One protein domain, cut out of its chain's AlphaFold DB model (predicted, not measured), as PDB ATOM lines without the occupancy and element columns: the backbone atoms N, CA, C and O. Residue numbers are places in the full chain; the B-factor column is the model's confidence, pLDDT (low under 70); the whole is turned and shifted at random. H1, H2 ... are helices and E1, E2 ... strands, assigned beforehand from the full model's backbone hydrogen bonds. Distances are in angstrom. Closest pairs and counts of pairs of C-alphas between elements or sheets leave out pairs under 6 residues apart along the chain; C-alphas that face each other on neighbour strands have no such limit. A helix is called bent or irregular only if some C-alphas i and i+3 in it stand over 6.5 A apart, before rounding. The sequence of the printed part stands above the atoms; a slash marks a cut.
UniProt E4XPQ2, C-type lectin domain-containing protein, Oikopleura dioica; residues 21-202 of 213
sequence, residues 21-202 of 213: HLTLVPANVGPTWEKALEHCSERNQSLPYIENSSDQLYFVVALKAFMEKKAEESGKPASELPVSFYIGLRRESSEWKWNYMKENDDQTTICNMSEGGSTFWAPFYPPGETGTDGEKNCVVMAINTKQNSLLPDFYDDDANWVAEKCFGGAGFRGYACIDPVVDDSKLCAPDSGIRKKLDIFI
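This is residues 21 to 202 of the 213 residues of the protein "C-type lectin domain-containing protein" of Oikopleura dioica (UniProt E4XPQ2). A strongly twisted, branched sheet of six strands is built round the bent strand E1, with the short helix H1 on it and the long helix H2 running past it, only grazing it. Long loops make up much of the rest, and at one end a tail leads out to H3, whose residues 197 to 202 stick out. The printed part has 182 residues, under half of them in named elements; along the chain come the helices H1 and H2, then the six strands from E1 through E6, then the helix H3; the class is mixed, helices and strands, and in the branched sheet E1 and E6 are parallel, while the neighbour pairs E1 and E2, E1 and E4, E2 and E3, and E4 and E5 are antiparallel. It is compact, with a radius of gyration of the C-alphas of 16.6 A, yet only just elongated, spanning 55 by 36 by 33 A.

Going along from His 21, you first reach H1, residues 33 to 41, which is on the sheet of E1, residues 84 to 92, E2, residues 95 to 101, E3, residues 108 to 112, E4, residues 138 to 142, E5, residues 161 to 164, and E6, residues 173 to 175. Its height over the sheet is 6.3 A, and its closest C-alpha to E1 is that of Trp 33, 6.4 A from Tyr 86. Next comes H2, residues 53 to 74, which only grazes the sheet with residues 56 to 63. E1 bends by 70 degrees at residue 88; E2 and E6 lie on one side of it, E4 on the other side. E1, E2 and E3 form a meander, each the antiparallel neighbour of the one before; with E4, antiparallel to E1, they make a Greek key. Look for N 90 and O 97, 2.9 A, in the hairpin E1 and E2; N 98 and O 111, 2.8 A, in the hairpin E2 and E3; N 141 and O 85, 2.8 A, between E4 and E1; N 164 and O 138, 2.8 A, in the hairpin E4 and E5; and N 174 and O 84, 2.9 A, between E6 and E1. H3, residues 194 to 202, is not on the sheet. In H1, H2 and H3 every O i to N i+4 pair is within hydrogen-bond range.

Find C-alpha 33 at (153.731, 15.525, 79.978), where H1 begins. H2 runs 31.3 A from C-alpha 53 at (167.118, 27.999, 94.272); E1 is 21.1 A long and E2 19.3 A. H3 ends at C-alpha 202, (161.792, 40.667, 111.355).

The C-alphas farthest apart are those of Gly 75 and Phe 201, 56.7 A. The printed part has no cut. The links H1 to H2, E3 to E4, E4 to E5 and E6 to H3 are long. Mean pLDDT of the printed part is 77.5; 53 residues are under 70, among them 21 to 30, 145 to 154 and 189 to 202.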
ATOM      1  N   HIS A  21     167.293   9.791  88.369       65.31
ATOM      2  CA  HIS A  21     167.219   8.839  87.275       65.31
ATOM      3  C   HIS A  21     166.712   9.554  86.025       65.31
ATOM      4  O   HIS A  21     165.518   9.748  85.798       65.31
ATOM      5  N   LEU A  22     167.658   9.989  85.200       64.31
ATOM      6  CA  LEU A  22     167.359  10.755  84.001       64.31
ATOM      7  C   LEU A  22     167.137   9.821  82.807       64.31
ATOM      8  O   LEU A  22     168.078   9.217  82.292       64.31
ATOM      9  N   THR A  23     165.882   9.711  82.363       64.88
ATOM     10  CA  THR A  23     165.498   8.919  81.186       64.88
ATOM     11  C   THR A  23     165.149   9.847  80.025       64.88
ATOM     12  O   THR A  23     164.148  10.552  80.074       64.88
ATOM     13  N   LEU A  24     165.937   9.820  78.946       62.28
ATOM     14  CA  LEU A  24     165.571  10.516  77.708       62.28
ATOM     15  C   LEU A  24     164.703   9.651  76.807       62.28
ATOM     16  O   LEU A  24     165.024   8.490  76.551       62.28
ATOM     17  N   VAL A  25     163.686  10.273  76.219       58.75
ATOM     18  CA  VAL A  25     162.923   9.707  75.106       58.75
ATOM     19  C   VAL A  25     163.370  10.390  73.804       58.75
ATOM     20  O   VAL A  25     163.468  11.618  73.769       58.75
ATOM     21  N   PRO A  26     163.704   9.633  72.741       51.34
ATOM     22  CA  PRO A  26     164.235  10.195  71.504       51.34
ATOM     23  C   PRO A  26     163.223  11.052  70.722       51.34
ATOM     24  O   PRO A  26     162.018  10.809  70.713       51.34
ATOM     25  N   ALA A  27     163.789  12.012  69.990       47.31
ATOM     26  CA  ALA A  27     163.194  13.107  69.214       47.31
ATOM     27  C   ALA A  27     161.910  12.846  68.418       47.31
ATOM     28  O   ALA A  27     161.118  13.760  68.205       47.31
ATOM     29  N   ASN A  28     161.720  11.622  67.930       50.62
ATOM     30  CA  ASN A  28     160.671  11.330  66.953       50.62
ATOM     31  C   ASN A  28     159.313  11.075  67.622       50.62
ATOM     32  O   ASN A  28     158.288  11.055  66.949       50.62
ATOM     33  N   VAL A  29     159.308  10.903  68.948       52.66
ATOM     34  CA  VAL A  29     158.113  10.835  69.788       52.66
ATOM     35  C   VAL A  29     158.443  11.575  71.080       52.66
ATOM     36  O   VAL A  29     158.714  10.958  72.107       52.66
ATOM     37  N   GLY A  30     158.474  12.910  71.026       63.41
ATOM     38  CA  GLY A  30     158.560  13.710  72.245       63.41
ATOM     39  C   GLY A  30     157.434  13.272  73.192       63.41
ATOM     40  O   GLY A  30     156.270  13.305  72.777       63.41
ATOM     41  N   PRO A  31     157.739  12.795  74.412       76.25
ATOM     42  CA  PRO A  31     156.708  12.314  75.315       76.25
ATOM     43  C   PRO A  31     155.745  13.467  75.608       76.25
ATOM     44  O   PRO A  31     156.121  14.643  75.592       76.25
ATOM     45  N   THR A  32     154.472  13.154  75.825       89.12
ATOM     46  CA  THR A  32     153.577  14.136  76.440       89.12
ATOM     47  C   THR A  32     153.960  14.271  77.907       89.12
ATOM     48  O   THR A  32     154.601  13.377  78.468       89.12
ATOM     49  N   TRP A  33     153.564  15.369  78.538       92.19
ATOM     50  CA  TRP A  33     153.731  15.525  79.978       92.19
ATOM     51  C   TRP A  33     153.087  14.354  80.738       92.19
ATOM     52  O   TRP A  33     153.699  13.797  81.641       92.19
ATOM     53  N   GLU A  34     151.903  13.901  80.306       91.94
ATOM     54  CA  GLU A  34     151.207  12.760  80.910       91.94
ATOM     55  C   GLU A  34     152.016  11.462  80.813       91.94
ATOM     56  O   GLU A  34     152.129  10.746  81.801       91.94
ATOM     57  N   LYS A  35     152.635  11.183  79.657       90.69
ATOM     58  CA  LYS A  35     153.505  10.007  79.489       90.69
ATOM     59  C   LYS A  35     154.771  10.099  80.332       90.69
ATOM     60  O   LYS A  35     155.271   9.086  80.805       90.69
ATOM     61  N   ALA A  36     155.317  11.303  80.489       90.81
ATOM     62  CA  ALA A  36     156.474  11.528  81.344       90.81
ATOM     63  C   ALA A  36     156.131  11.249  82.817       90.81
ATOM     64  O   ALA A  36     156.883  10.546  83.488       90.81
ATOM     65  N   LEU A  37     154.977  11.740  83.285       92.31
ATOM     66  CA  LEU A  37     154.464  11.452  84.625       92.31
ATOM     67  C   LEU A  37     154.241   9.947  84.819       92.31
ATOM     68  O   LEU A  37     154.794   9.381  85.754       92.31
ATOM     69  N   GLU A  38     153.508   9.300  83.908       91.44
ATOM     70  CA  GLU A  38     153.242   7.853  83.924       91.44
ATOM     71  C   GLU A  38     154.543   7.045  84.033       91.44
ATOM     72  O   GLU A  38     154.694   6.231  84.942       91.44
ATOM     73  N   HIS A  39     155.528   7.332  83.179       90.25
ATOM     74  CA  HIS A  39     156.814   6.637  83.200       90.25
ATOM     75  C   HIS A  39     157.592   6.831  84.509       90.25
ATOM     76  O   HIS A  39     158.299   5.909  84.931       90.25
ATOM     77  N   CYS A  40     157.534   8.007  85.138       90.75
ATOM     78  CA  CYS A  40     158.161   8.180  86.446       90.75
ATOM     79  C   CYS A  40     157.395   7.401  87.523       90.75
ATOM     80  O   CYS A  40     158.019   6.672  88.294       90.75
ATOM     81  N   SER A  41     156.061   7.451  87.518       90.94
ATOM     82  CA  SER A  41     155.225   6.738  88.490       90.94
ATOM     83  C   SER A  41     155.408   5.217  88.430       90.94
ATOM     84  O   SER A  41     155.537   4.584  89.473       90.94
ATOM     85  N   GLU A  42     155.538   4.618  87.240       90.75
ATOM     86  CA  GLU A  42     155.837   3.179  87.065       90.75
ATOM     87  C   GLU A  42     157.151   2.732  87.732       90.75
ATOM     88  O   GLU A  42     157.362   1.546  87.984       90.75
ATOM     89  N   ARG A  43     158.057   3.678  88.003       89.12
ATOM     90  CA  ARG A  43     159.352   3.445  88.656       89.12
ATOM     91  C   ARG A  43     159.328   3.787  90.145       89.12
ATOM     92  O   ARG A  43     160.388   3.787  90.763       89.12
ATOM     93  N   ASN A  44     158.155   4.074  90.716       89.81
ATOM     94  CA  ASN A  44     158.009   4.680  92.042       89.81
ATOM     95  C   ASN A  44     158.843   5.965  92.157       89.81
ATOM     96  O   ASN A  44     159.569   6.162  93.126       89.81
ATOM     97  N   GLN A  45     158.800   6.804  91.124       91.44
ATOM     98  CA  GLN A  45     159.524   8.068  91.033       91.44
ATOM     99  C   GLN A  45     158.572   9.193  90.627       91.44
ATOM    100  O   GLN A  45     157.463   8.962  90.157       91.44
ATOM    101  N   SER A  46     159.018  10.433  90.782       91.56
ATOM    102  CA  SER A  46     158.250  11.628  90.450       91.56
ATOM    103  C   SER A  46     158.873  12.395  89.290       91.56
ATOM    104  O   SER A  46     160.087  12.353  89.092       91.56
ATOM    105  N   LEU A  47     158.071  13.183  88.570       92.50
ATOM    106  CA  LEU A  47     158.631  14.312  87.829       92.50
ATOM    107  C   LEU A  47     159.288  15.310  88.803       92.50
ATOM    108  O   LEU A  47     158.871  15.386  89.965       92.50
ATOM    109  N   PRO A  48     160.291  16.089  88.355       92.00
ATOM    110  CA  PRO A  48     160.986  17.048  89.195       92.00
ATOM    111  C   PRO A  48     160.034  18.038  89.850       92.00
ATOM    112  O   PRO A  48     159.271  18.727  89.169       92.00
ATOM    113  N   TYR A  49     160.135  18.123  91.167       89.75
ATOM    114  CA  TYR A  49     159.587  19.195  91.976       89.75
ATOM    115  C   TYR A  49     160.743  20.106  92.409       89.75
ATOM    116  O   TYR A  49     161.831  19.608  92.707       89.75
ATOM    117  N   ILE A  50     160.534  21.423  92.417       89.00
ATOM    118  CA  ILE A  50     161.586  22.410  92.701       89.00
ATOM    119  C   ILE A  50     161.053  23.391  93.743       89.00
ATOM    120  O   ILE A  50     160.173  24.197  93.441       89.00
ATOM    121  N   GLU A  51     161.586  23.326  94.965       85.00
ATOM    122  CA  GLU A  51     161.134  24.167  96.081       85.00
ATOM    123  C   GLU A  51     161.840  25.524  96.084       85.00
ATOM    124  O   GLU A  51     161.262  26.565  96.403       85.00
ATOM    125  N   ASN A  52     163.143  25.491  95.802       86.25
ATOM    126  CA  ASN A  52     164.060  26.577  96.115       86.25
ATOM    127  C   ASN A  52     165.215  26.667  95.102       86.25
ATOM    128  O   ASN A  52     165.401  25.803  94.246       86.25
ATOM    129  N   SER A  53     166.024  27.724  95.213       89.19
ATOM    130  CA  SER A  53     167.118  27.999  94.272       89.19
ATOM    131  C   SER A  53     168.215  26.932  94.273       89.19
ATOM    132  O   SER A  53     168.885  26.753  93.258       89.19
ATOM    133  N   SER A  54     168.400  26.205  95.380       88.06
ATOM    134  CA  SER A  54     169.364  25.098  95.436       88.06
ATOM    135  C   SER A  54     168.888  23.913  94.601       88.06
ATOM    136  O   SER A  54     169.693  23.330  93.878       88.06
ATOM    137  N   ASP A  55     167.590  23.595  94.653       87.62
ATOM    138  CA  ASP A  55     166.991  22.544  93.824       87.62
ATOM    139  C   ASP A  55     167.099  22.920  92.344       87.62
ATOM    140  O   ASP A  55     167.579  22.126  91.537       87.62
ATOM    141  N   GLN A  56     166.732  24.160  92.000       91.38
ATOM    142  CA  GLN A  56     166.848  24.694  90.641       91.38
ATOM    143  C   GLN A  56     168.279  24.542  90.110       91.38
ATOM    144  O   GLN A  56     168.490  23.948  89.052       91.38
ATOM    145  N   LEU A  57     169.270  25.034  90.862       89.94
ATOM    146  CA  LEU A  57     170.677  24.941  90.480       89.94
ATOM    147  C   LEU A  57     171.113  23.480  90.313       89.94
ATOM    148  O   LEU A  57     171.787  23.145  89.340       89.94
ATOM    149  N   TYR A  58     170.716  22.604  91.240       88.00
ATOM    150  CA  TYR A  58     171.029  21.182  91.169       88.00
ATOM    151  C   TYR A  58     170.488  20.542  89.886       88.00
ATOM    152  O   TYR A  58     171.247  19.887  89.166       88.00
ATOM    153  N   PHE A  59     169.210  20.764  89.565       88.94
ATOM    154  CA  PHE A  59     168.590  20.221  88.356       88.94
ATOM    155  C   PHE A  59     169.261  20.739  87.091       88.94
ATOM    156  O   PHE A  59     169.591  19.943  86.213       88.94
ATOM    157  N   VAL A  60     169.530  22.042  87.015       89.56
ATOM    158  CA  VAL A  60     170.195  22.635  85.853       89.56
ATOM    159  C   VAL A  60     171.585  22.037  85.644       89.56
ATOM    160  O   VAL A  60     171.902  21.600  84.537       89.56
ATOM    161  N   VAL A  61     172.402  21.947  86.697       88.44
ATOM    162  CA  VAL A  61     173.748  21.352  86.619       88.44
ATOM    163  C   VAL A  61     173.678  19.884  86.195       88.44
ATOM    164  O   VAL A  61     174.441  19.456  85.328       88.44
ATOM    165  N   ALA A  62     172.756  19.111  86.771       87.12
ATOM    166  CA  ALA A  62     172.625  17.693  86.470       87.12
ATOM    167  C   ALA A  62     172.150  17.441  85.030       87.12
ATOM    168  O   ALA A  62     172.694  16.571  84.347       87.12
ATOM    169  N   LEU A  63     171.184  18.228  84.546       87.12
ATOM    170  CA  LEU A  63     170.693  18.148  83.171       87.12
ATOM    171  C   LEU A  63     171.781  18.550  82.167       87.12
ATOM    172  O   LEU A  63     171.986  17.830  81.190       87.12
ATOM    173  N   LYS A  64     172.545  19.620  82.435       85.94
ATOM    174  CA  LYS A  64     173.697  20.021  81.603       85.94
ATOM    175  C   LYS A  64     174.748  18.915  81.511       85.94
ATOM    176  O   LYS A  64     175.093  18.502  80.406       85.94
ATOM    177  N   ALA A  65     175.202  18.392  82.651       84.69
ATOM    178  CA  ALA A  65     176.213  17.333  82.694       84.69
ATOM    179  C   ALA A  65     175.749  16.065  81.962       84.69
ATOM    180  O   ALA A  65     176.515  15.399  81.265       84.69
ATOM    181  N   PHE A  66     174.467  15.733  82.093       83.38
ATOM    182  CA  PHE A  66     173.887  14.615  81.373       83.38
ATOM    183  C   PHE A  66     173.841  14.845  79.857       83.38
ATOM    184  O   PHE A  66     174.170  13.933  79.099       83.38
ATOM    185  N   MET A  67     173.451  16.040  79.408       81.62
ATOM    186  CA  MET A  67     173.440  16.388  77.986       81.62
ATOM    187  C   MET A  67     174.848  16.326  77.387       81.62
ATOM    188  O   MET A  67     175.020  15.738  76.324       81.62
ATOM    189  N   GLU A  68     175.857  16.850  78.086       83.12
ATOM    190  CA  GLU A  68     177.263  16.765  77.667       83.12
ATOM    191  C   GLU A  68     177.711  15.308  77.502       83.12
ATOM    192  O   GLU A  68     178.203  14.922  76.440       83.12
ATOM    193  N   LYS A  69     177.439  14.464  78.505       83.81
ATOM    194  CA  LYS A  69     177.743  13.030  78.443       83.81
ATOM    195  C   LYS A  69     177.025  12.337  77.281       83.81
ATOM    196  O   LYS A  69     177.610  11.501  76.599       83.81
ATOM    197  N   LYS A  70     175.755  12.666  77.031       81.81
ATOM    198  CA  LYS A  70     174.992  12.076  75.921       81.81
ATOM    199  C   LYS A  70     175.490  12.531  74.555       81.81
ATOM    200  O   LYS A  70     175.447  11.734  73.617       81.81
ATOM    201  N   ALA A  71     175.965  13.765  74.433       82.69
ATOM    202  CA  ALA A  71     176.577  14.258  73.206       82.69
ATOM    203  C   ALA A  71     177.859  13.468  72.904       82.69
ATOM    204  O   ALA A  71     178.021  12.956  71.798       82.69
ATOM    205  N   GLU A  72     178.703  13.272  73.922       86.50
ATOM    206  CA  GLU A  72     179.918  12.459  73.826       86.50
ATOM    207  C   GLU A  72     179.613  11.002  73.440       86.50
ATOM    208  O   GLU A  72     180.162  10.495  72.464       86.50
ATOM    209  N   GLU A  73     178.687  10.341  74.145       86.81
ATOM    210  CA  GLU A  73     178.329   8.934  73.901       86.81
ATOM    211  C   GLU A  73     177.717   8.694  72.516       86.81
ATOM    212  O   GLU A  73     177.942   7.651  71.901       86.81
ATOM    213  N   SER A  74     176.897   9.629  72.032       82.56
ATOM    214  CA  SER A  74     176.196   9.476  70.754       82.56
ATOM    215  C   SER A  74     177.023   9.919  69.548       82.56
ATOM    216  O   SER A  74     176.624   9.643  68.415       82.56
ATOM    217  N   GLY A  75     178.138  10.626  69.765       84.69
ATOM    218  CA  GLY A  75     178.898  11.290  68.703       84.69
ATOM    219  C   GLY A  75     178.093  12.360  67.954       84.69
ATOM    220  O   GLY A  75     178.516  12.811  66.889       84.69
ATOM    221  N   LYS A  76     176.920  12.742  68.474       76.06
ATOM    222  CA  LYS A  76     176.047  13.762  67.894       76.06
ATOM    223  C   LYS A  76     176.358  15.120  68.512       76.06
ATOM    224  O   LYS A  76     176.702  15.187  69.695       76.06
ATOM    225  N   PRO A  77     176.197  16.218  67.756       71.38
ATOM    226  CA  PRO A  77     176.269  17.539  68.351       71.38
ATOM    227  C   PRO A  77     175.175  17.658  69.412       71.38
ATOM    228  O   PRO A  77     174.053  17.179  69.224       71.38
ATOM    229  N   ALA A  78     175.487  18.321  70.523       68.06
ATOM    230  CA  ALA A  78     174.539  18.475  71.616       68.06
ATOM    231  C   ALA A  78     173.221  19.133  71.145       68.06
ATOM    232  O   ALA A  78     172.172  18.865  71.725       68.06
ATOM    233  N   SER A  79     173.242  19.920  70.057       67.38
ATOM    234  CA  SER A  79     172.067  20.544  69.431       67.38
ATOM    235  C   SER A  79     171.002  19.553  68.941       67.38
ATOM    236  O   SER A  79     169.881  19.965  68.657       67.38
ATOM    237  N   GLU A  80     171.335  18.265  68.819       71.19
ATOM    238  CA  GLU A  80     170.393  17.178  68.510       71.19
ATOM    239  C   GLU A  80     169.804  16.501  69.761       71.19
ATOM    240  O   GLU A  80     169.042  15.537  69.653       71.19
ATOM    241  N   LEU A  81     170.172  16.961  70.957       73.12
ATOM    242  CA  LEU A  81     169.669  16.437  72.222       73.12
ATOM    243  C   LEU A  81     168.481  17.255  72.737       73.12
ATOM    244  O   LEU A  81     168.344  18.434  72.404       73.12
ATOM    245  N   PRO A  82     167.641  16.659  73.601       70.06
ATOM    246  CA  PRO A  82     166.594  17.393  74.288       70.06
ATOM    247  C   PRO A  82     167.143  18.577  75.078       70.06
ATOM    248  O   PRO A  82     167.995  18.403  75.944       70.06
ATOM    249  N   VAL A  83     166.638  19.770  74.764       81.31
ATOM    250  CA  VAL A  83     166.977  21.036  75.443       81.31
ATOM    251  C   VAL A  83     165.909  21.468  76.437       81.31
ATOM    252  O   VAL A  83     166.132  22.397  77.199       81.31
ATOM    253  N   SER A  84     164.758  20.797  76.449       87.25
ATOM    254  CA  SER A  84     163.643  21.119  77.337       87.25
ATOM    255  C   SER A  84     163.171  19.861  78.049       87.25
ATOM    256  O   SER A  84     162.924  18.839  77.402       87.25
ATOM    257  N   PHE A  85     163.030  19.933  79.370       90.00
ATOM    258  CA  PHE A  85     162.673  18.792  80.214       90.00
ATOM    259  C   PHE A  85     161.394  19.077  80.989       90.00
ATOM    260  O   PHE A  85     161.322  20.098  81.665       90.00
ATOM    261  N   TYR A  86     160.391  18.199  80.920       92.56
ATOM    262  CA  TYR A  86     159.190  18.376  81.743       92.56
ATOM    263  C   TYR A  86     159.519  18.320  83.236       92.56
ATOM    264  O   TYR A  86     160.305  17.479  83.679       92.56
ATOM    265  N   ILE A  87     158.859  19.195  83.991       94.12
ATOM    266  CA  ILE A  87     158.824  19.177  85.454       94.12
ATOM    267  C   ILE A  87     157.400  18.869  85.929       94.12
ATOM    268  O   ILE A  87     156.448  18.924  85.147       94.12
ATOM    269  N   GLY A  88     157.233  18.559  87.213       94.50
ATOM    270  CA  GLY A  88     155.942  18.205  87.811       94.50
ATOM    271  C   GLY A  88     154.930  19.353  87.882       94.50
ATOM    272  O   GLY A  88     153.882  19.194  88.490       94.50
ATOM    273  N   LEU A  89     155.210  20.519  87.299       93.56
ATOM    274  CA  LEU A  89     154.327  21.682  87.336       93.56
ATOM    275  C   LEU A  89     153.364  21.682  86.138       93.56
ATOM    276  O   LEU A  89     153.782  21.671  84.975       93.56
ATOM    277  N   ARG A  90     152.060  21.723  86.428       93.19
ATOM    278  CA  ARG A  90     150.969  21.731  85.446       93.19
ATOM    279  C   ARG A  90     149.897  22.739  85.849       93.19
ATOM    280  O   ARG A  90     149.660  22.962  87.027       93.19
ATOM    281  N   ARG A  91     149.233  23.351  84.875       90.69
ATOM    282  CA  ARG A  91     148.068  24.204  85.090       90.69
ATOM    283  C   ARG A  91     146.791  23.368  85.141       90.69
ATOM    284  O   ARG A  91     146.487  22.646  84.190       90.69
ATOM    285  N   GLU A  92     146.023  23.520  86.209       88.88
ATOM    286  CA  GLU A  92     144.730  22.876  86.431       88.88
ATOM    287  C   GLU A  92     143.721  23.917  86.912       88.88
ATOM    288  O   GLU A  92     143.953  24.595  87.911       88.88
ATOM    289  N   SER A  93     142.591  24.054  86.213       85.31
ATOM    290  CA  SER A  93     141.552  25.040  86.558       85.31
ATOM    291  C   SER A  93     142.091  26.473  86.721       85.31
ATOM    292  O   SER A  93     141.654  27.204  87.603       85.31
ATOM    293  N   SER A  94     143.031  26.867  85.852       83.31
ATOM    294  CA  SER A  94     143.746  28.163  85.840       83.31
ATOM    295  C   SER A  94     144.847  28.344  86.889       83.31
ATOM    296  O   SER A  94     145.604  29.303  86.788       83.31
ATOM    297  N   GLU A  95     145.025  27.406  87.817       86.81
ATOM    298  CA  GLU A  95     146.080  27.464  88.833       86.81
ATOM    299  C   GLU A  95     147.261  26.568  88.458       86.81
ATOM    300  O   GLU A  95     147.077  25.470  87.934       86.81
ATOM    301  N   TRP A  96     148.486  27.007  88.747       89.44
ATOM    302  CA  TRP A  96     149.665  26.148  88.640       89.44
ATOM    303  C   TRP A  96     149.753  25.224  89.854       89.44
ATOM    304  O   TRP A  96     149.710  25.679  90.999       89.44
ATOM    305  N   LYS A  97     149.887  23.925  89.599       91.56
ATOM    306  CA  LYS A  97     149.918  22.872  90.609       91.56
ATOM    307  C   LYS A  97     151.069  21.913  90.373       91.56
ATOM    308  O   LYS A  97     151.335  21.476  89.250       91.56
ATOM    309  N   TRP A  98     151.739  21.581  91.459       93.00
ATOM    310  CA  TRP A  98     152.736  20.535  91.508       93.00
ATOM    311  C   TRP A  98     152.062  19.174  91.560       93.00
ATOM    312  O   TRP A  98     151.192  18.941  92.390       93.00
ATOM    313  N   ASN A  99     152.498  18.295  90.673       93.81
ATOM    314  CA  ASN A  99     152.132  16.897  90.564       93.81
ATOM    315  C   ASN A  99     153.390  16.080  90.862       93.81
ATOM    316  O   ASN A  99     154.371  16.167  90.118       93.81
ATOM    317  N   TYR A 100     153.381  15.318  91.952       91.00
ATOM    318  CA  TYR A 100     154.539  14.528  92.364       91.00
ATOM    319  C   TYR A 100     154.137  13.263  93.129       91.00
ATOM    320  O   TYR A 100     153.014  13.142  93.611       91.00
ATOM    321  N   MET A 101     155.063  12.312  93.239       91.50
ATOM    322  CA  MET A 101     154.881  11.087  94.030       91.50
ATOM    323  C   MET A 101     155.450  11.269  95.439       91.50
ATOM    324  O   MET A 101     156.553  11.801  95.585       91.50
ATOM    325  N   LYS A 102     154.727  10.806  96.465       89.38
ATOM    326  CA  LYS A 102     155.222  10.747  97.849       89.38
ATOM    327  C   LYS A 102     155.866   9.407  98.155       89.38
ATOM    328  O   LYS A 102     155.517   8.383  97.570       89.38
ATOM    329  N   GLU A 103     156.790   9.404  99.107       87.44
ATOM    330  CA  GLU A 103     157.316   8.155  99.638       87.44
ATOM    331  C   GLU A 103     156.186   7.365 100.320       87.44
ATOM    332  O   GLU A 103     155.479   7.890 101.180       87.44
ATOM    333  N   ASN A 104     156.038   6.089  99.955       85.88
ATOM    334  CA  ASN A 104     154.982   5.186 100.438       85.88
ATOM    335  C   ASN A 104     153.552   5.516  99.969       85.88
ATOM    336  O   ASN A 104     152.602   4.975 100.535       85.88
ATOM    337  N   ASP A 105     153.395   6.357  98.946       85.81
ATOM    338  CA  ASP A 105     152.110   6.613  98.289       85.81
ATOM    339  C   ASP A 105     152.116   6.009  96.877       85.81
ATOM    340  O   ASP A 105     153.123   6.069  96.167       85.81
ATOM    341  N   ASP A 106     151.001   5.404  96.476       85.38
ATOM    342  CA  ASP A 106     150.796   4.868  95.128       85.38
ATOM    343  C   ASP A 106     150.111   5.877  94.196       85.38
ATOM    344  O   ASP A 106     149.984   5.632  92.993       85.38
ATOM    345  N   GLN A 107     149.710   7.035  94.728       87.75
ATOM    346  CA  GLN A 107     149.020   8.079  93.987       87.75
ATOM    347  C   GLN A 107     149.874   9.331  93.806       87.75
ATOM    348  O   GLN A 107     150.680   9.733  94.647       87.75
ATOM    349  N   THR A 108     149.651   9.995  92.671       89.25
ATOM    350  CA  THR A 108     150.189  11.332  92.434       89.25
ATOM    351  C   THR A 108     149.500  12.318  93.366       89.25
ATOM    352  O   THR A 108     148.285  12.507  93.313       89.25
ATOM    353  N   THR A 109     150.291  12.980  94.202       90.44
ATOM    354  CA  THR A 109     149.833  14.108  95.001       90.44
ATOM    355  C   THR A 109     149.802  15.368  94.142       90.44
ATOM    356  O   THR A 109     150.751  15.656  93.410       90.44
ATOM    357  N   ILE A 110     148.712  16.132  94.265       91.25
ATOM    358  CA  ILE A 110     148.515  17.416  93.588       91.25
ATOM    359  C   ILE A 110     148.455  18.525  94.631       91.25
ATOM    360  O   ILE A 110     147.607  18.493  95.526       91.25
ATOM    361  N   CYS A 111     149.309  19.533  94.485       88.06
ATOM    362  CA  CYS A 111     149.361  20.672  95.393       88.06
ATOM    363  C   CYS A 111     149.442  21.989  94.645       88.06
ATOM    364  O   CYS A 111     150.188  22.116  93.677       88.06
ATOM    365  N   ASN A 112     148.709  22.992  95.123       87.50
ATOM    366  CA  ASN A 112     148.821  24.338  94.578       87.50
ATOM    367  C   ASN A 112     150.263  24.824  94.738       87.50
ATOM    368  O   ASN A 112     150.874  24.639  95.790       87.50
ATOM    369  N   MET A 113     150.802  25.447  93.689       83.94
ATOM    370  CA  MET A 113     152.048  26.199  93.772       83.94
ATOM    371  C   MET A 113     151.775  27.390  94.694       83.94
ATOM    372  O   MET A 113     151.315  28.438  94.253       83.94
ATOM    373  N   SER A 114     151.923  27.175  96.001       65.31
ATOM    374  CA  SER A 114     151.625  28.178  97.015       65.31
ATOM    375  C   SER A 114     152.433  29.450  96.749       65.31
ATOM    376  O   SER A 114     153.566  29.402  96.268       65.31
ATOM    377  N   GLU A 115     151.848  30.602  97.081       52.06
ATOM    378  CA  GLU A 115     152.374  31.957  96.838       52.06
ATOM    379  C   GLU A 115     153.726  32.277  97.527       52.06
ATOM    380  O   GLU A 115     154.127  33.437  97.590       52.06
ATOM    381  N   GLY A 116     154.413  31.282  98.098       43.25
ATOM    382  CA  GLY A 116     155.676  31.429  98.829       43.25
ATOM    383  C   GLY A 116     156.858  30.639  98.258       43.25
ATOM    384  O   GLY A 116     157.946  30.720  98.825       43.25
ATOM    385  N   GLY A 117     156.672  29.879  97.173       55.12
ATOM    386  CA  GLY A 117     157.773  29.218  96.464       55.12
ATOM    387  C   GLY A 117     158.512  30.188  95.540       55.12
ATOM    388  O   GLY A 117     157.894  31.051  94.916       55.12
ATOM    389  N   SER A 118     159.836  30.046  95.428       69.25
ATOM    390  CA  SER A 118     160.573  30.757  94.375       69.25
ATOM    391  C   SER A 118     160.115  30.226  93.021       69.25
ATOM    392  O   SER A 118     160.086  29.016  92.805       69.25
ATOM    393  N   THR A 119     159.747  31.117  92.110       86.50
ATOM    394  CA  THR A 119     159.453  30.736  90.731       86.50
ATOM    395  C   THR A 119     160.649  31.047  89.854       86.50
ATOM    396  O   THR A 119     161.200  32.140  89.959       86.50
ATOM    397  N   PHE A 120     160.983  30.145  88.939       91.44
ATOM    398  CA  PHE A 120     162.106  30.322  88.013       91.44
ATOM    399  C   PHE A 120     161.597  30.509  86.585       91.44
ATOM    400  O   PHE A 120     162.161  29.973  85.635       91.44
ATOM    401  N   TRP A 121     160.476  31.222  86.433       89.56
ATOM    402  CA  TRP A 121     159.902  31.528  85.128       89.56
ATOM    403  C   TRP A 121     160.889  32.291  84.259       89.56
ATOM    404  O   TRP A 121     161.520  33.250  84.697       89.56
ATOM    405  N   ALA A 122     160.978  31.871  83.005       87.25
ATOM    406  CA  ALA A 122     161.640  32.636  81.971       87.25
ATOM    407  C   ALA A 122     161.034  34.049  81.837       87.25
ATOM    408  O   ALA A 122     159.851  34.246  82.143       87.25
ATOM    409  N   PRO A 123     161.788  35.035  81.318       82.88
ATOM    410  CA  PRO A 123     161.224  36.334  80.972       82.88
ATOM    411  C   PRO A 123     159.955  36.181  80.122       82.88
ATOM    412  O   PRO A 123     159.930  35.405  79.167       82.88
ATOM    413  N   PHE A 124     158.902  36.929  80.471       79.62
ATOM    414  CA  PHE A 124     157.567  36.872  79.848       79.62
ATOM    415  C   PHE A 124     156.742  35.598  80.136       79.62
ATOM    416  O   PHE A 124     155.700  35.393  79.509       79.62
ATOM    417  N   TYR A 125     157.161  34.787  81.113       77.94
ATOM    418  CA  TYR A 125     156.419  33.638  81.640       77.94
ATOM    419  C   TYR A 125     156.064  33.811  83.135       77.94
ATOM    420  O   TYR A 125     156.692  34.615  83.823       77.94
ATOM    421  N   PRO A 126     155.053  33.079  83.652       75.44
ATOM    422  CA  PRO A 126     154.090  32.284  82.893       75.44
ATOM    423  C   PRO A 126     153.193  33.219  82.066       75.44
ATOM    424  O   PRO A 126     153.031  34.386  82.427       75.44
ATOM    425  N   PRO A 127     152.600  32.755  80.951       67.56
ATOM    426  CA  PRO A 127     151.603  33.563  80.268       67.56
ATOM    427  C   PRO A 127     150.489  33.879  81.271       67.56
ATOM    428  O   PRO A 127     150.020  32.977  81.973       67.56
ATOM    429  N   GLY A 128     150.095  35.151  81.356       61.31
ATOM    430  CA  GLY A 128     148.999  35.571  82.228       61.31
ATOM    431  C   GLY A 128     147.719  34.773  81.954       61.31
ATOM    432  O   GLY A 128     147.559  34.187  80.880       61.31
ATOM    433  N   GLU A 129     146.789  34.777  82.912       54.81
ATOM    434  CA  GLU A 129     145.497  34.066  82.833       54.81
ATOM    435  C   GLU A 129     144.699  34.378  81.554       54.81
ATOM    436  O   GLU A 129     143.900  33.567  81.096       54.81
ATOM    437  N   THR A 130     144.950  35.541  80.951       48.97
ATOM    438  CA  THR A 130     144.282  36.065  79.754       48.97
ATOM    439  C   THR A 130     145.072  35.875  78.456       48.97
ATOM    440  O   THR A 130     144.634  36.335  77.400       48.97
ATOM    441  N   GLY A 131     146.236  35.220  78.500       49.03
ATOM    442  CA  GLY A 131     147.025  34.941  77.306       49.03
ATOM    443  C   GLY A 131     146.255  34.046  76.334       49.03
ATOM    444  O   GLY A 131     145.623  33.074  76.737       49.03
ATOM    445  N   THR A 132     146.365  34.321  75.035       49.88
ATOM    446  CA  THR A 132     145.780  33.537  73.924       49.88
ATOM    447  C   THR A 132     146.239  32.069  73.863       49.88
ATOM    448  O   THR A 132     145.815  31.319  72.990       49.88
ATOM    449  N   ASP A 133     147.084  31.647  74.799       60.16
ATOM    450  CA  ASP A 133     147.727  30.346  74.891       60.16
ATOM    451  C   ASP A 133     147.068  29.451  75.959       60.16
ATOM    452  O   ASP A 133     147.756  28.828  76.774       60.16
ATOM    453  N   GLY A 134     145.733  29.350  75.962       62.25
ATOM    454  CA  GLY A 134     144.976  28.460  76.866       62.25
ATOM    455  C   GLY A 134     145.362  26.971  76.769       62.25
ATOM    456  O   GLY A 134     144.944  26.148  77.580       62.25
ATOM    457  N   GLU A 135     146.198  26.619  75.792       73.69
ATOM    458  CA  GLU A 135     146.737  25.277  75.586       73.69
ATOM    459  C   GLU A 135     148.075  25.031  76.313       73.69
ATOM    460  O   GLU A 135     148.498  23.879  76.419       73.69
ATOM    461  N   LYS A 136     148.762  26.073  76.818       84.81
ATOM    462  CA  LYS A 136     150.093  25.956  77.447       84.81
ATOM    463  C   LYS A 136     150.024  25.534  78.920       84.81
ATOM    464  O   LYS A 136     150.434  26.273  79.814       84.81
ATOM    465  N   ASN A 137     149.462  24.364  79.190       90.69
ATOM    466  CA  ASN A 137     149.147  23.922  80.552       90.69
ATOM    467  C   ASN A 137     150.253  23.117  81.242       90.69
ATOM    468  O   ASN A 137     150.033  22.641  82.344       90.69
ATOM    469  N   CYS A 138     151.429  22.963  80.644       91.81
ATOM    470  CA  CYS A 138     152.531  22.204  81.233       91.81
ATOM    471  C   CYS A 138     153.807  23.037  81.272       91.81
ATOM    472  O   CYS A 138     153.935  24.001  80.520       91.81
ATOM    473  N   VAL A 139     154.748  22.676  82.143       92.12
ATOM    474  CA  VAL A 139     156.014  23.403  82.284       92.12
ATOM    475  C   VAL A 139     157.184  22.519  81.897       92.12
ATOM    476  O   VAL A 139     157.265  21.347  82.273       92.12
ATOM    477  N   VAL A 140     158.105  23.112  81.145       91.62
ATOM    478  CA  VAL A 140     159.424  22.551  80.880       91.62
ATOM    479  C   VAL A 140     160.499  23.455  81.470       91.62
ATOM    480  O   VAL A 140     160.356  24.675  81.486       91.62
ATOM    481  N   MET A 141     161.592  22.854  81.920       91.88
ATOM    482  CA  MET A 141     162.845  23.541  82.201       91.88
ATOM    483  C   MET A 141     163.679  23.573  80.920       91.88
ATOM    484  O   MET A 141     164.057  22.517  80.404       91.88
ATOM    485  N   ALA A 142     163.945  24.770  80.400       89.06
ATOM    486  CA  ALA A 142     164.796  24.977  79.235       89.06
ATOM    487  C   ALA A 142     166.274  25.022  79.658       89.06
ATOM    488  O   ALA A 142     166.705  25.889  80.412       89.06
ATOM    489  N   ILE A 143     167.071  24.078  79.171       86.50
ATOM    490  CA  ILE A 143     168.484  23.949  79.511       86.50
ATOM    491  C   ILE A 143     169.328  24.554  78.403       86.50
ATOM    492  O   ILE A 143     169.496  23.985  77.323       86.50
ATOM    493  N   ASN A 144     169.899  25.716  78.706       77.81
ATOM    494  CA  ASN A 144     170.878  26.352  77.847       77.81
ATOM    495  C   ASN A 144     172.232  25.647  78.008       77.81
ATOM    496  O   ASN A 144     172.865  25.715  79.064       77.81
ATOM    497  N   THR A 145     172.701  24.975  76.960       64.62
ATOM    498  CA  THR A 145     174.100  24.548  76.877       64.62
ATOM    499  C   THR A 145     174.810  25.445  75.876       64.62
ATOM    500  O   THR A 145     174.250  25.807  74.841       64.62
ATOM    501  N   LYS A 146     176.090  25.748  76.122       60.94
ATOM    502  CA  LYS A 146     176.930  26.514  75.179       60.94
ATOM    503  C   LYS A 146     176.982  25.894  73.771       60.94
ATOM    504  O   LYS A 146     177.409  26.547  72.828       60.94
ATOM    505  N   GLN A 147     176.586  24.628  73.642       53.53
ATOM    506  CA  GLN A 147     176.617  23.835  72.416       53.53
ATOM    507  C   GLN A 147     175.236  23.731  71.731       53.53
ATOM    508  O   GLN A 147     175.185  23.414  70.544       53.53
ATOM    509  N   ASN A 148     174.129  24.062  72.415       49.47
ATOM    510  CA  ASN A 148     172.750  23.944  71.901       49.47
ATOM    511  C   ASN A 148     172.191  25.289  71.437       49.47
ATOM    512  O   ASN A 148     171.011  25.600  71.594       49.47
ATOM    513  N   SER A 149     173.075  26.069  70.819       41.19
ATOM    514  CA  SER A 149     172.877  27.406  70.266       41.19
ATOM    515  C   SER A 149     171.979  27.404  69.014       41.19
ATOM    516  O   SER A 149     172.361  27.918  67.963       41.19
ATOM    517  N   LEU A 150     170.766  26.853  69.093       44.38
ATOM    518  CA  LEU A 150     169.717  27.293  68.164       44.38
ATOM    519  C   LEU A 150     169.249  28.711  68.527       44.38
ATOM    520  O   LEU A 150     168.845  29.447  67.634       44.38
ATOM    521  N   LEU A 151     169.412  29.111  69.796       46.66
ATOM    522  CA  LEU A 151     169.358  30.485  70.298       46.66
ATOM    523  C   LEU A 151     170.279  30.596  71.537       46.66
ATOM    524  O   LEU A 151     169.832  30.279  72.641       46.66
ATOM    525  N   PRO A 152     171.569  30.952  71.396       45.22
ATOM    526  CA  PRO A 152     172.427  31.177  72.556       45.22
ATOM    527  C   PRO A 152     171.848  32.348  73.369       45.22
ATOM    528  O   PRO A 152     171.416  33.342  72.788       45.22
ATOM    529  N   ASP A 153     171.812  32.202  74.695       54.38
ATOM    530  CA  ASP A 153     171.477  33.259  75.672       54.38
ATOM    531  C   ASP A 153     169.986  33.606  75.877       54.38
ATOM    532  O   ASP A 153     169.665  34.711  76.304       54.38
ATOM    533  N   PHE A 154     169.043  32.690  75.620       63.59
ATOM    534  CA  PHE A 154     167.618  33.007  75.837       63.59
ATOM    535  C   PHE A 154     167.158  32.969  77.304       63.59
ATOM    536  O   PHE A 154     166.284  33.752  77.674       63.59
ATOM    537  N   TYR A 155     167.715  32.066  78.121       72.19
ATOM    538  CA  TYR A 155     167.284  31.854  79.506       72.19
ATOM    539  C   TYR A 155     168.477  31.663  80.441       72.19
ATOM    540  O   TYR A 155     169.379  30.869  80.144       72.19
ATOM    541  N   ASP A 156     168.446  32.371  81.567       85.00
ATOM    542  CA  ASP A 156     169.393  32.205  82.662       85.00
ATOM    543  C   ASP A 156     169.078  30.928  83.455       85.00
ATOM    544  O   ASP A 156     167.944  30.444  83.476       85.00
ATOM    545  N   ASP A 157     170.085  30.362  84.125       87.56
ATOM    546  CA  ASP A 157     169.939  29.117  84.897       87.56
ATOM    547  C   ASP A 157     168.929  29.240  86.056       87.56
ATOM    548  O   ASP A 157     168.404  28.234  86.534       87.56
ATOM    549  N   ASP A 158     168.629  30.461  86.491       89.56
ATOM    550  CA  ASP A 158     167.641  30.810  87.514       89.56
ATOM    551  C   ASP A 158     166.333  31.393  86.938       89.56
ATOM    552  O   ASP A 158     165.442  31.774  87.697       89.56
ATOM    553  N   ALA A 159     166.164  31.415  85.613       89.62
ATOM    554  CA  ALA A 159     164.967  31.923  84.943       89.62
ATOM    555  C   ALA A 159     164.707  31.169  83.628       89.62
ATOM    556  O   ALA A 159     164.833  31.721  82.532       89.62
ATOM    557  N   ASN A 160     164.349  29.886  83.725       91.38
ATOM    558  CA  ASN A 160     164.239  28.980  82.575       91.38
ATOM    559  C   ASN A 160     163.003  28.066  82.555       91.38
ATOM    560  O   ASN A 160     162.944  27.124  81.759       91.38
ATOM    561  N   TRP A 161     162.007  28.308  83.405       92.06
ATOM    562  CA  TRP A 161     160.727  27.612  83.319       92.06
ATOM    563  C   TRP A 161     159.884  28.232  82.215       92.06
ATOM    564  O   TRP A 161     159.607  29.433  82.212       92.06
ATOM    565  N   VAL A 162     159.446  27.393  81.287       89.25
ATOM    566  CA  VAL A 162     158.677  27.796  80.115       89.25
ATOM    567  C   VAL A 162     157.359  27.039  80.127       89.25
ATOM    568  O   VAL A 162     157.329  25.808  80.164       89.25
ATOM    569  N   ALA A 163     156.251  27.778  80.093       89.31
ATOM    570  CA  ALA A 163     154.934  27.182  79.910       89.31
ATOM    571  C   ALA A 163     154.764  26.755  78.444       89.31
ATOM    572  O   ALA A 163     154.957  27.552  77.524       89.31
ATOM    573  N   GLU A 164     154.353  25.516  78.213       86.44
ATOM    574  CA  GLU A 164     154.162  24.937  76.887       86.44
ATOM    575  C   GLU A 164     152.929  24.028  76.844       86.44
ATOM    576  O   GLU A 164     152.314  23.700  77.862       86.44
ATOM    577  N   LYS A 165     152.539  23.622  75.631       87.88
ATOM    578  CA  LYS A 165     151.502  22.601  75.454       87.88
ATOM    579  C   LYS A 165     151.981  21.278  76.050       87.88
ATOM    580  O   LYS A 165     153.126  20.884  75.839       87.88
ATOM    581  N   CYS A 166     151.081  20.573  76.732       88.19
ATOM    582  CA  CYS A 166     151.367  19.273  77.353       88.19
ATOM    583  C   CYS A 166     151.682  18.168  76.335       88.19
ATOM    584  O   CYS A 166     152.332  17.178  76.663       88.19
ATOM    585  N   PHE A 167     151.254  18.346  75.085       82.62
ATOM    586  CA  PHE A 167     151.625  17.484  73.972       82.62
ATOM    587  C   PHE A 167     152.811  18.071  73.193       82.62
ATOM    588  O   PHE A 167     152.927  19.288  73.017       82.62
ATOM    589  N   GLY A 168     153.713  17.185  72.756       67.00
ATOM    590  CA  GLY A 168     154.893  17.483  71.936       67.00
ATOM    591  C   GLY A 168     154.619  18.505  70.827       67.00
ATOM    592  O   GLY A 168     153.835  18.223  69.926       67.00
ATOM    593  N   GLY A 169     155.263  19.674  70.869       62.28
ATOM    594  CA  GLY A 169     155.512  20.482  69.674       62.28
ATOM    595  C   GLY A 169     156.701  19.902  68.902       62.28
ATOM    596  O   GLY A 169     157.377  19.007  69.405       62.28
ATOM    597  N   ALA A 170     156.974  20.397  67.693       51.25
ATOM    598  CA  ALA A 170     158.152  20.004  66.917       51.25
ATOM    599  C   ALA A 170     159.445  20.446  67.640       51.25
ATOM    600  O   ALA A 170     159.938  21.547  67.428       51.25
ATOM    601  N   GLY A 171     159.956  19.613  68.549       62.16
ATOM    602  CA  GLY A 171     161.144  19.886  69.350       62.16
ATOM    603  C   GLY A 171     161.556  18.683  70.197       62.16
ATOM    604  O   GLY A 171     160.738  17.834  70.550       62.16
ATOM    605  N   PHE A 172     162.846  18.610  70.520       71.31
ATOM    606  CA  PHE A 172     163.423  17.549  71.339       71.31
ATOM    607  C   PHE A 172     163.080  17.810  72.814       71.31
ATOM    608  O   PHE A 172     163.721  18.630  73.473       71.31
ATOM    609  N   ARG A 173     162.047  17.133  73.330       78.19
ATOM    610  CA  ARG A 173     161.664  17.186  74.749       78.19
ATOM    611  C   ARG A 173     162.082  15.916  75.474       78.19
ATOM    612  O   ARG A 173     161.899  14.817  74.959       78.19
ATOM    613  N   GLY A 174     162.618  16.087  76.674       84.75
ATOM    614  CA  GLY A 174     162.924  15.017  77.612       84.75
ATOM    615  C   GLY A 174     162.094  15.142  78.884       84.75
ATOM    616  O   GLY A 174     161.269  16.041  79.041       84.75
ATOM    617  N   TYR A 175     162.337  14.240  79.819       88.50
ATOM    618  CA  TYR A 175     161.924  14.384  81.208       88.50
ATOM    619  C   TYR A 175     162.993  13.758  82.098       88.50
ATOM    620  O   TYR A 175     163.831  12.987  81.632       88.50
ATOM    621  N   ALA A 176     162.977  14.119  83.371       88.06
ATOM    622  CA  ALA A 176     163.763  13.469  84.407       88.06
ATOM    623  C   ALA A 176     162.807  12.777  85.373       88.06
ATOM    624  O   ALA A 176     161.672  13.222  85.505       88.06
ATOM    625  N   CYS A 177     163.259  11.729  86.052       89.62
ATOM    626  CA  CYS A 177     162.550  11.188  87.201       89.62
ATOM    627  C   CYS A 177     163.422  11.373  88.446       89.62
ATOM    628  O   CYS A 177     164.640  11.169  88.407       89.62
ATOM    629  N   ILE A 178     162.804  11.804  89.539       89.50
ATOM    630  CA  ILE A 178     163.434  11.967  90.849       89.50
ATOM    631  C   ILE A 178     162.827  10.989  91.842       89.50
ATOM    632  O   ILE A 178     161.705  10.521  91.653       89.50
ATOM    633  N   ASP A 179     163.564  10.703  92.910       89.81
ATOM    634  CA  ASP A 179     163.025   9.936  94.028       89.81
ATOM    635  C   ASP A 179     161.759  10.616  94.599       89.81
ATOM    636  O   ASP A 179     161.631  11.845  94.515       89.81
ATOM    637  N   PRO A 180     160.809   9.841  95.153       87.31
ATOM    638  CA  PRO A 180     159.598  10.385  95.754       87.31
ATOM    639  C   PRO A 180     159.877  11.408  96.857       87.31
ATOM    640  O   PRO A 180     160.880  11.343  97.570       87.31
ATOM    641  N   VAL A 181     158.943  12.339  97.031       85.19
ATOM    642  CA  VAL A 181     159.002  13.356  98.081       85.19
ATOM    643  C   VAL A 181     158.716  12.708  99.437       85.19
ATOM    644  O   VAL A 181     157.639  12.154  99.653       85.19
ATOM    645  N   VAL A 182     159.681  12.799 100.353       83.81
ATOM    646  CA  VAL A 182     159.584  12.244 101.717       83.81
ATOM    647  C   VAL A 182     158.789  13.162 102.652       83.81
ATOM    648  O   VAL A 182     157.997  12.696 103.464       83.81
ATOM    649  N   ASP A 183     158.987  14.478 102.533       80.94
ATOM    650  CA  ASP A 183     158.312  15.495 103.346       80.94
ATOM    651  C   ASP A 183     157.753  16.590 102.438       80.94
ATOM    652  O   ASP A 183     158.501  17.366 101.844       80.94
ATOM    653  N   ASP A 184     156.426  16.646 102.330       77.19
ATOM    654  CA  ASP A 184     155.723  17.650 101.539       77.19
ATOM    655  C   ASP A 184     155.110  18.778 102.373       77.19
ATOM    656  O   ASP A 184     154.395  19.632 101.838       77.19
ATOM    657  N   SER A 185     155.398  18.820 103.678       75.25
ATOM    658  CA  SER A 185     154.832  19.809 104.599       75.25
ATOM    659  C   SER A 185     155.125  21.249 104.181       75.25
ATOM    660  O   SER A 185     154.400  22.160 104.567       75.25
ATOM    661  N   LYS A 186     156.161  21.480 103.372       71.06
ATOM    662  CA  LYS A 186     156.480  22.794 102.800       71.06
ATOM    663  C   LYS A 186     155.864  23.033 101.423       71.06
ATOM    664  O   LYS A 186     155.648  24.186 101.066       71.06
ATOM    665  N   LEU A 187     155.559  21.971 100.679       72.19
ATOM    666  CA  LEU A 187     155.064  22.053  99.301       72.19
ATOM    667  C   LEU A 187     153.552  22.268  99.275       72.19
ATOM    668  O   LEU A 187     153.042  23.047  98.473       72.19
ATOM    669  N   CYS A 188     152.855  21.589 100.185       73.62
ATOM    670  CA  CYS A 188     151.396  21.502 100.214       73.62
ATOM    671  C   CYS A 188     150.776  22.104 101.464       73.62
ATOM    672  O   CYS A 188     149.562  21.994 101.650       73.62
ATOM    673  N   ALA A 189     151.577  22.723 102.338       66.69
ATOM    674  CA  ALA A 189     151.007  23.430 103.468       66.69
ATOM    675  C   ALA A 189     150.065  24.527 102.949       66.69
ATOM    676  O   ALA A 189     150.505  25.395 102.188       66.69
ATOM    677  N   PRO A 190     148.790  24.536 103.381       57.56
ATOM    678  CA  PRO A 190     147.962  25.716 103.206       57.56
ATOM    679  C   PRO A 190     148.681  26.889 103.879       57.56
ATOM    680  O   PRO A 190     149.224  26.724 104.977       57.56
ATOM    681  N   ASP A 191     148.729  28.048 103.212       57.03
ATOM    682  CA  ASP A 191     149.354  29.256 103.753       57.03
ATOM    683  C   ASP A 191     148.782  29.501 105.151       57.03
ATOM    684  O   ASP A 191     147.628  29.892 105.321       57.03
ATOM    685  N   SER A 192     149.577  29.225 106.182       50.50
ATOM    686  CA  SER A 192     149.123  29.441 107.552       50.50
ATOM    687  C   SER A 192     148.994  30.936 107.864       50.50
ATOM    688  O   SER A 192     148.647  31.286 108.988       50.50
ATOM    689  N   GLY A 193     149.308  31.847 106.925       50.50
ATOM    690  CA  GLY A 193     149.269  33.303 107.101       50.50
ATOM    691  C   GLY A 193     150.267  33.823 108.145       50.50
ATOM    692  O   GLY A 193     150.410  35.030 108.342       50.50
ATOM    693  N   ILE A 194     150.972  32.916 108.825       53.84
ATOM    694  CA  ILE A 194     151.893  33.187 109.924       53.84
ATOM    695  C   ILE A 194     153.286  33.523 109.379       53.84
ATOM    696  O   ILE A 194     153.939  34.410 109.926       53.84
ATOM    697  N   ARG A 195     153.723  32.908 108.266       50.72
ATOM    698  CA  ARG A 195     155.040  33.197 107.659       50.72
ATOM    699  C   ARG A 195     155.138  34.628 107.118       50.72
ATOM    700  O   ARG A 195     156.061  35.336 107.504       50.72
ATOM    701  N   LYS A 196     154.126  35.114 106.380       48.53
ATOM    702  CA  LYS A 196     154.072  36.518 105.910       48.53
ATOM    703  C   LYS A 196     154.152  37.521 107.072       48.53
ATOM    704  O   LYS A 196     154.782  38.566 106.945       48.53
ATOM    705  N   LYS A 197     153.558  37.208 108.232       51.28
ATOM    706  CA  LYS A 197     153.641  38.071 109.425       51.28
ATOM    707  C   LYS A 197     155.020  38.053 110.079       51.28
ATOM    708  O   LYS A 197     155.437  39.092 110.583       51.28
ATOM    709  N   LEU A 198     155.716  36.918 110.077       50.78
ATOM    710  CA  LEU A 198     157.034  36.799 110.697       50.78
ATOM    711  C   LEU A 198     158.109  37.555 109.901       50.78
ATOM    712  O   LEU A 198     158.889  38.289 110.503       50.78
ATOM    713  N   ASP A 199     158.088  37.471 108.569       45.97
ATOM    714  CA  ASP A 199     159.051  38.183 107.716       45.97
ATOM    715  C   ASP A 199     158.864  39.709 107.787       45.97
ATOM    716  O   ASP A 199     159.837  40.458 107.897       45.97
ATOM    717  N   ILE A 200     157.610  40.181 107.851       55.97
ATOM    718  CA  ILE A 200     157.293  41.603 108.083       55.97
ATOM    719  C   ILE A 200     157.775  42.058 109.469       55.97
ATOM    720  O   ILE A 200     158.281  43.174 109.621       55.97
ATOM    721  N   PHE A 201     157.646  41.208 110.491       52.12
ATOM    722  CA  PHE A 201     158.064  41.542 111.852       52.12
ATOM    723  C   PHE A 201     159.591  41.612 111.988       52.12
ATOM    724  O   PHE A 201     160.111  42.546 112.599       52.12
ATOM    725  N   ILE A 202     160.322  40.681 111.363       54.94
ATOM    726  CA  ILE A 202     161.792  40.667 111.355       54.94
ATOM    727  C   ILE A 202     162.340  41.867 110.572       54.94
ATOM    728  O   ILE A 202     163.237  42.553 111.067       54.94
TER     729      ILE A 202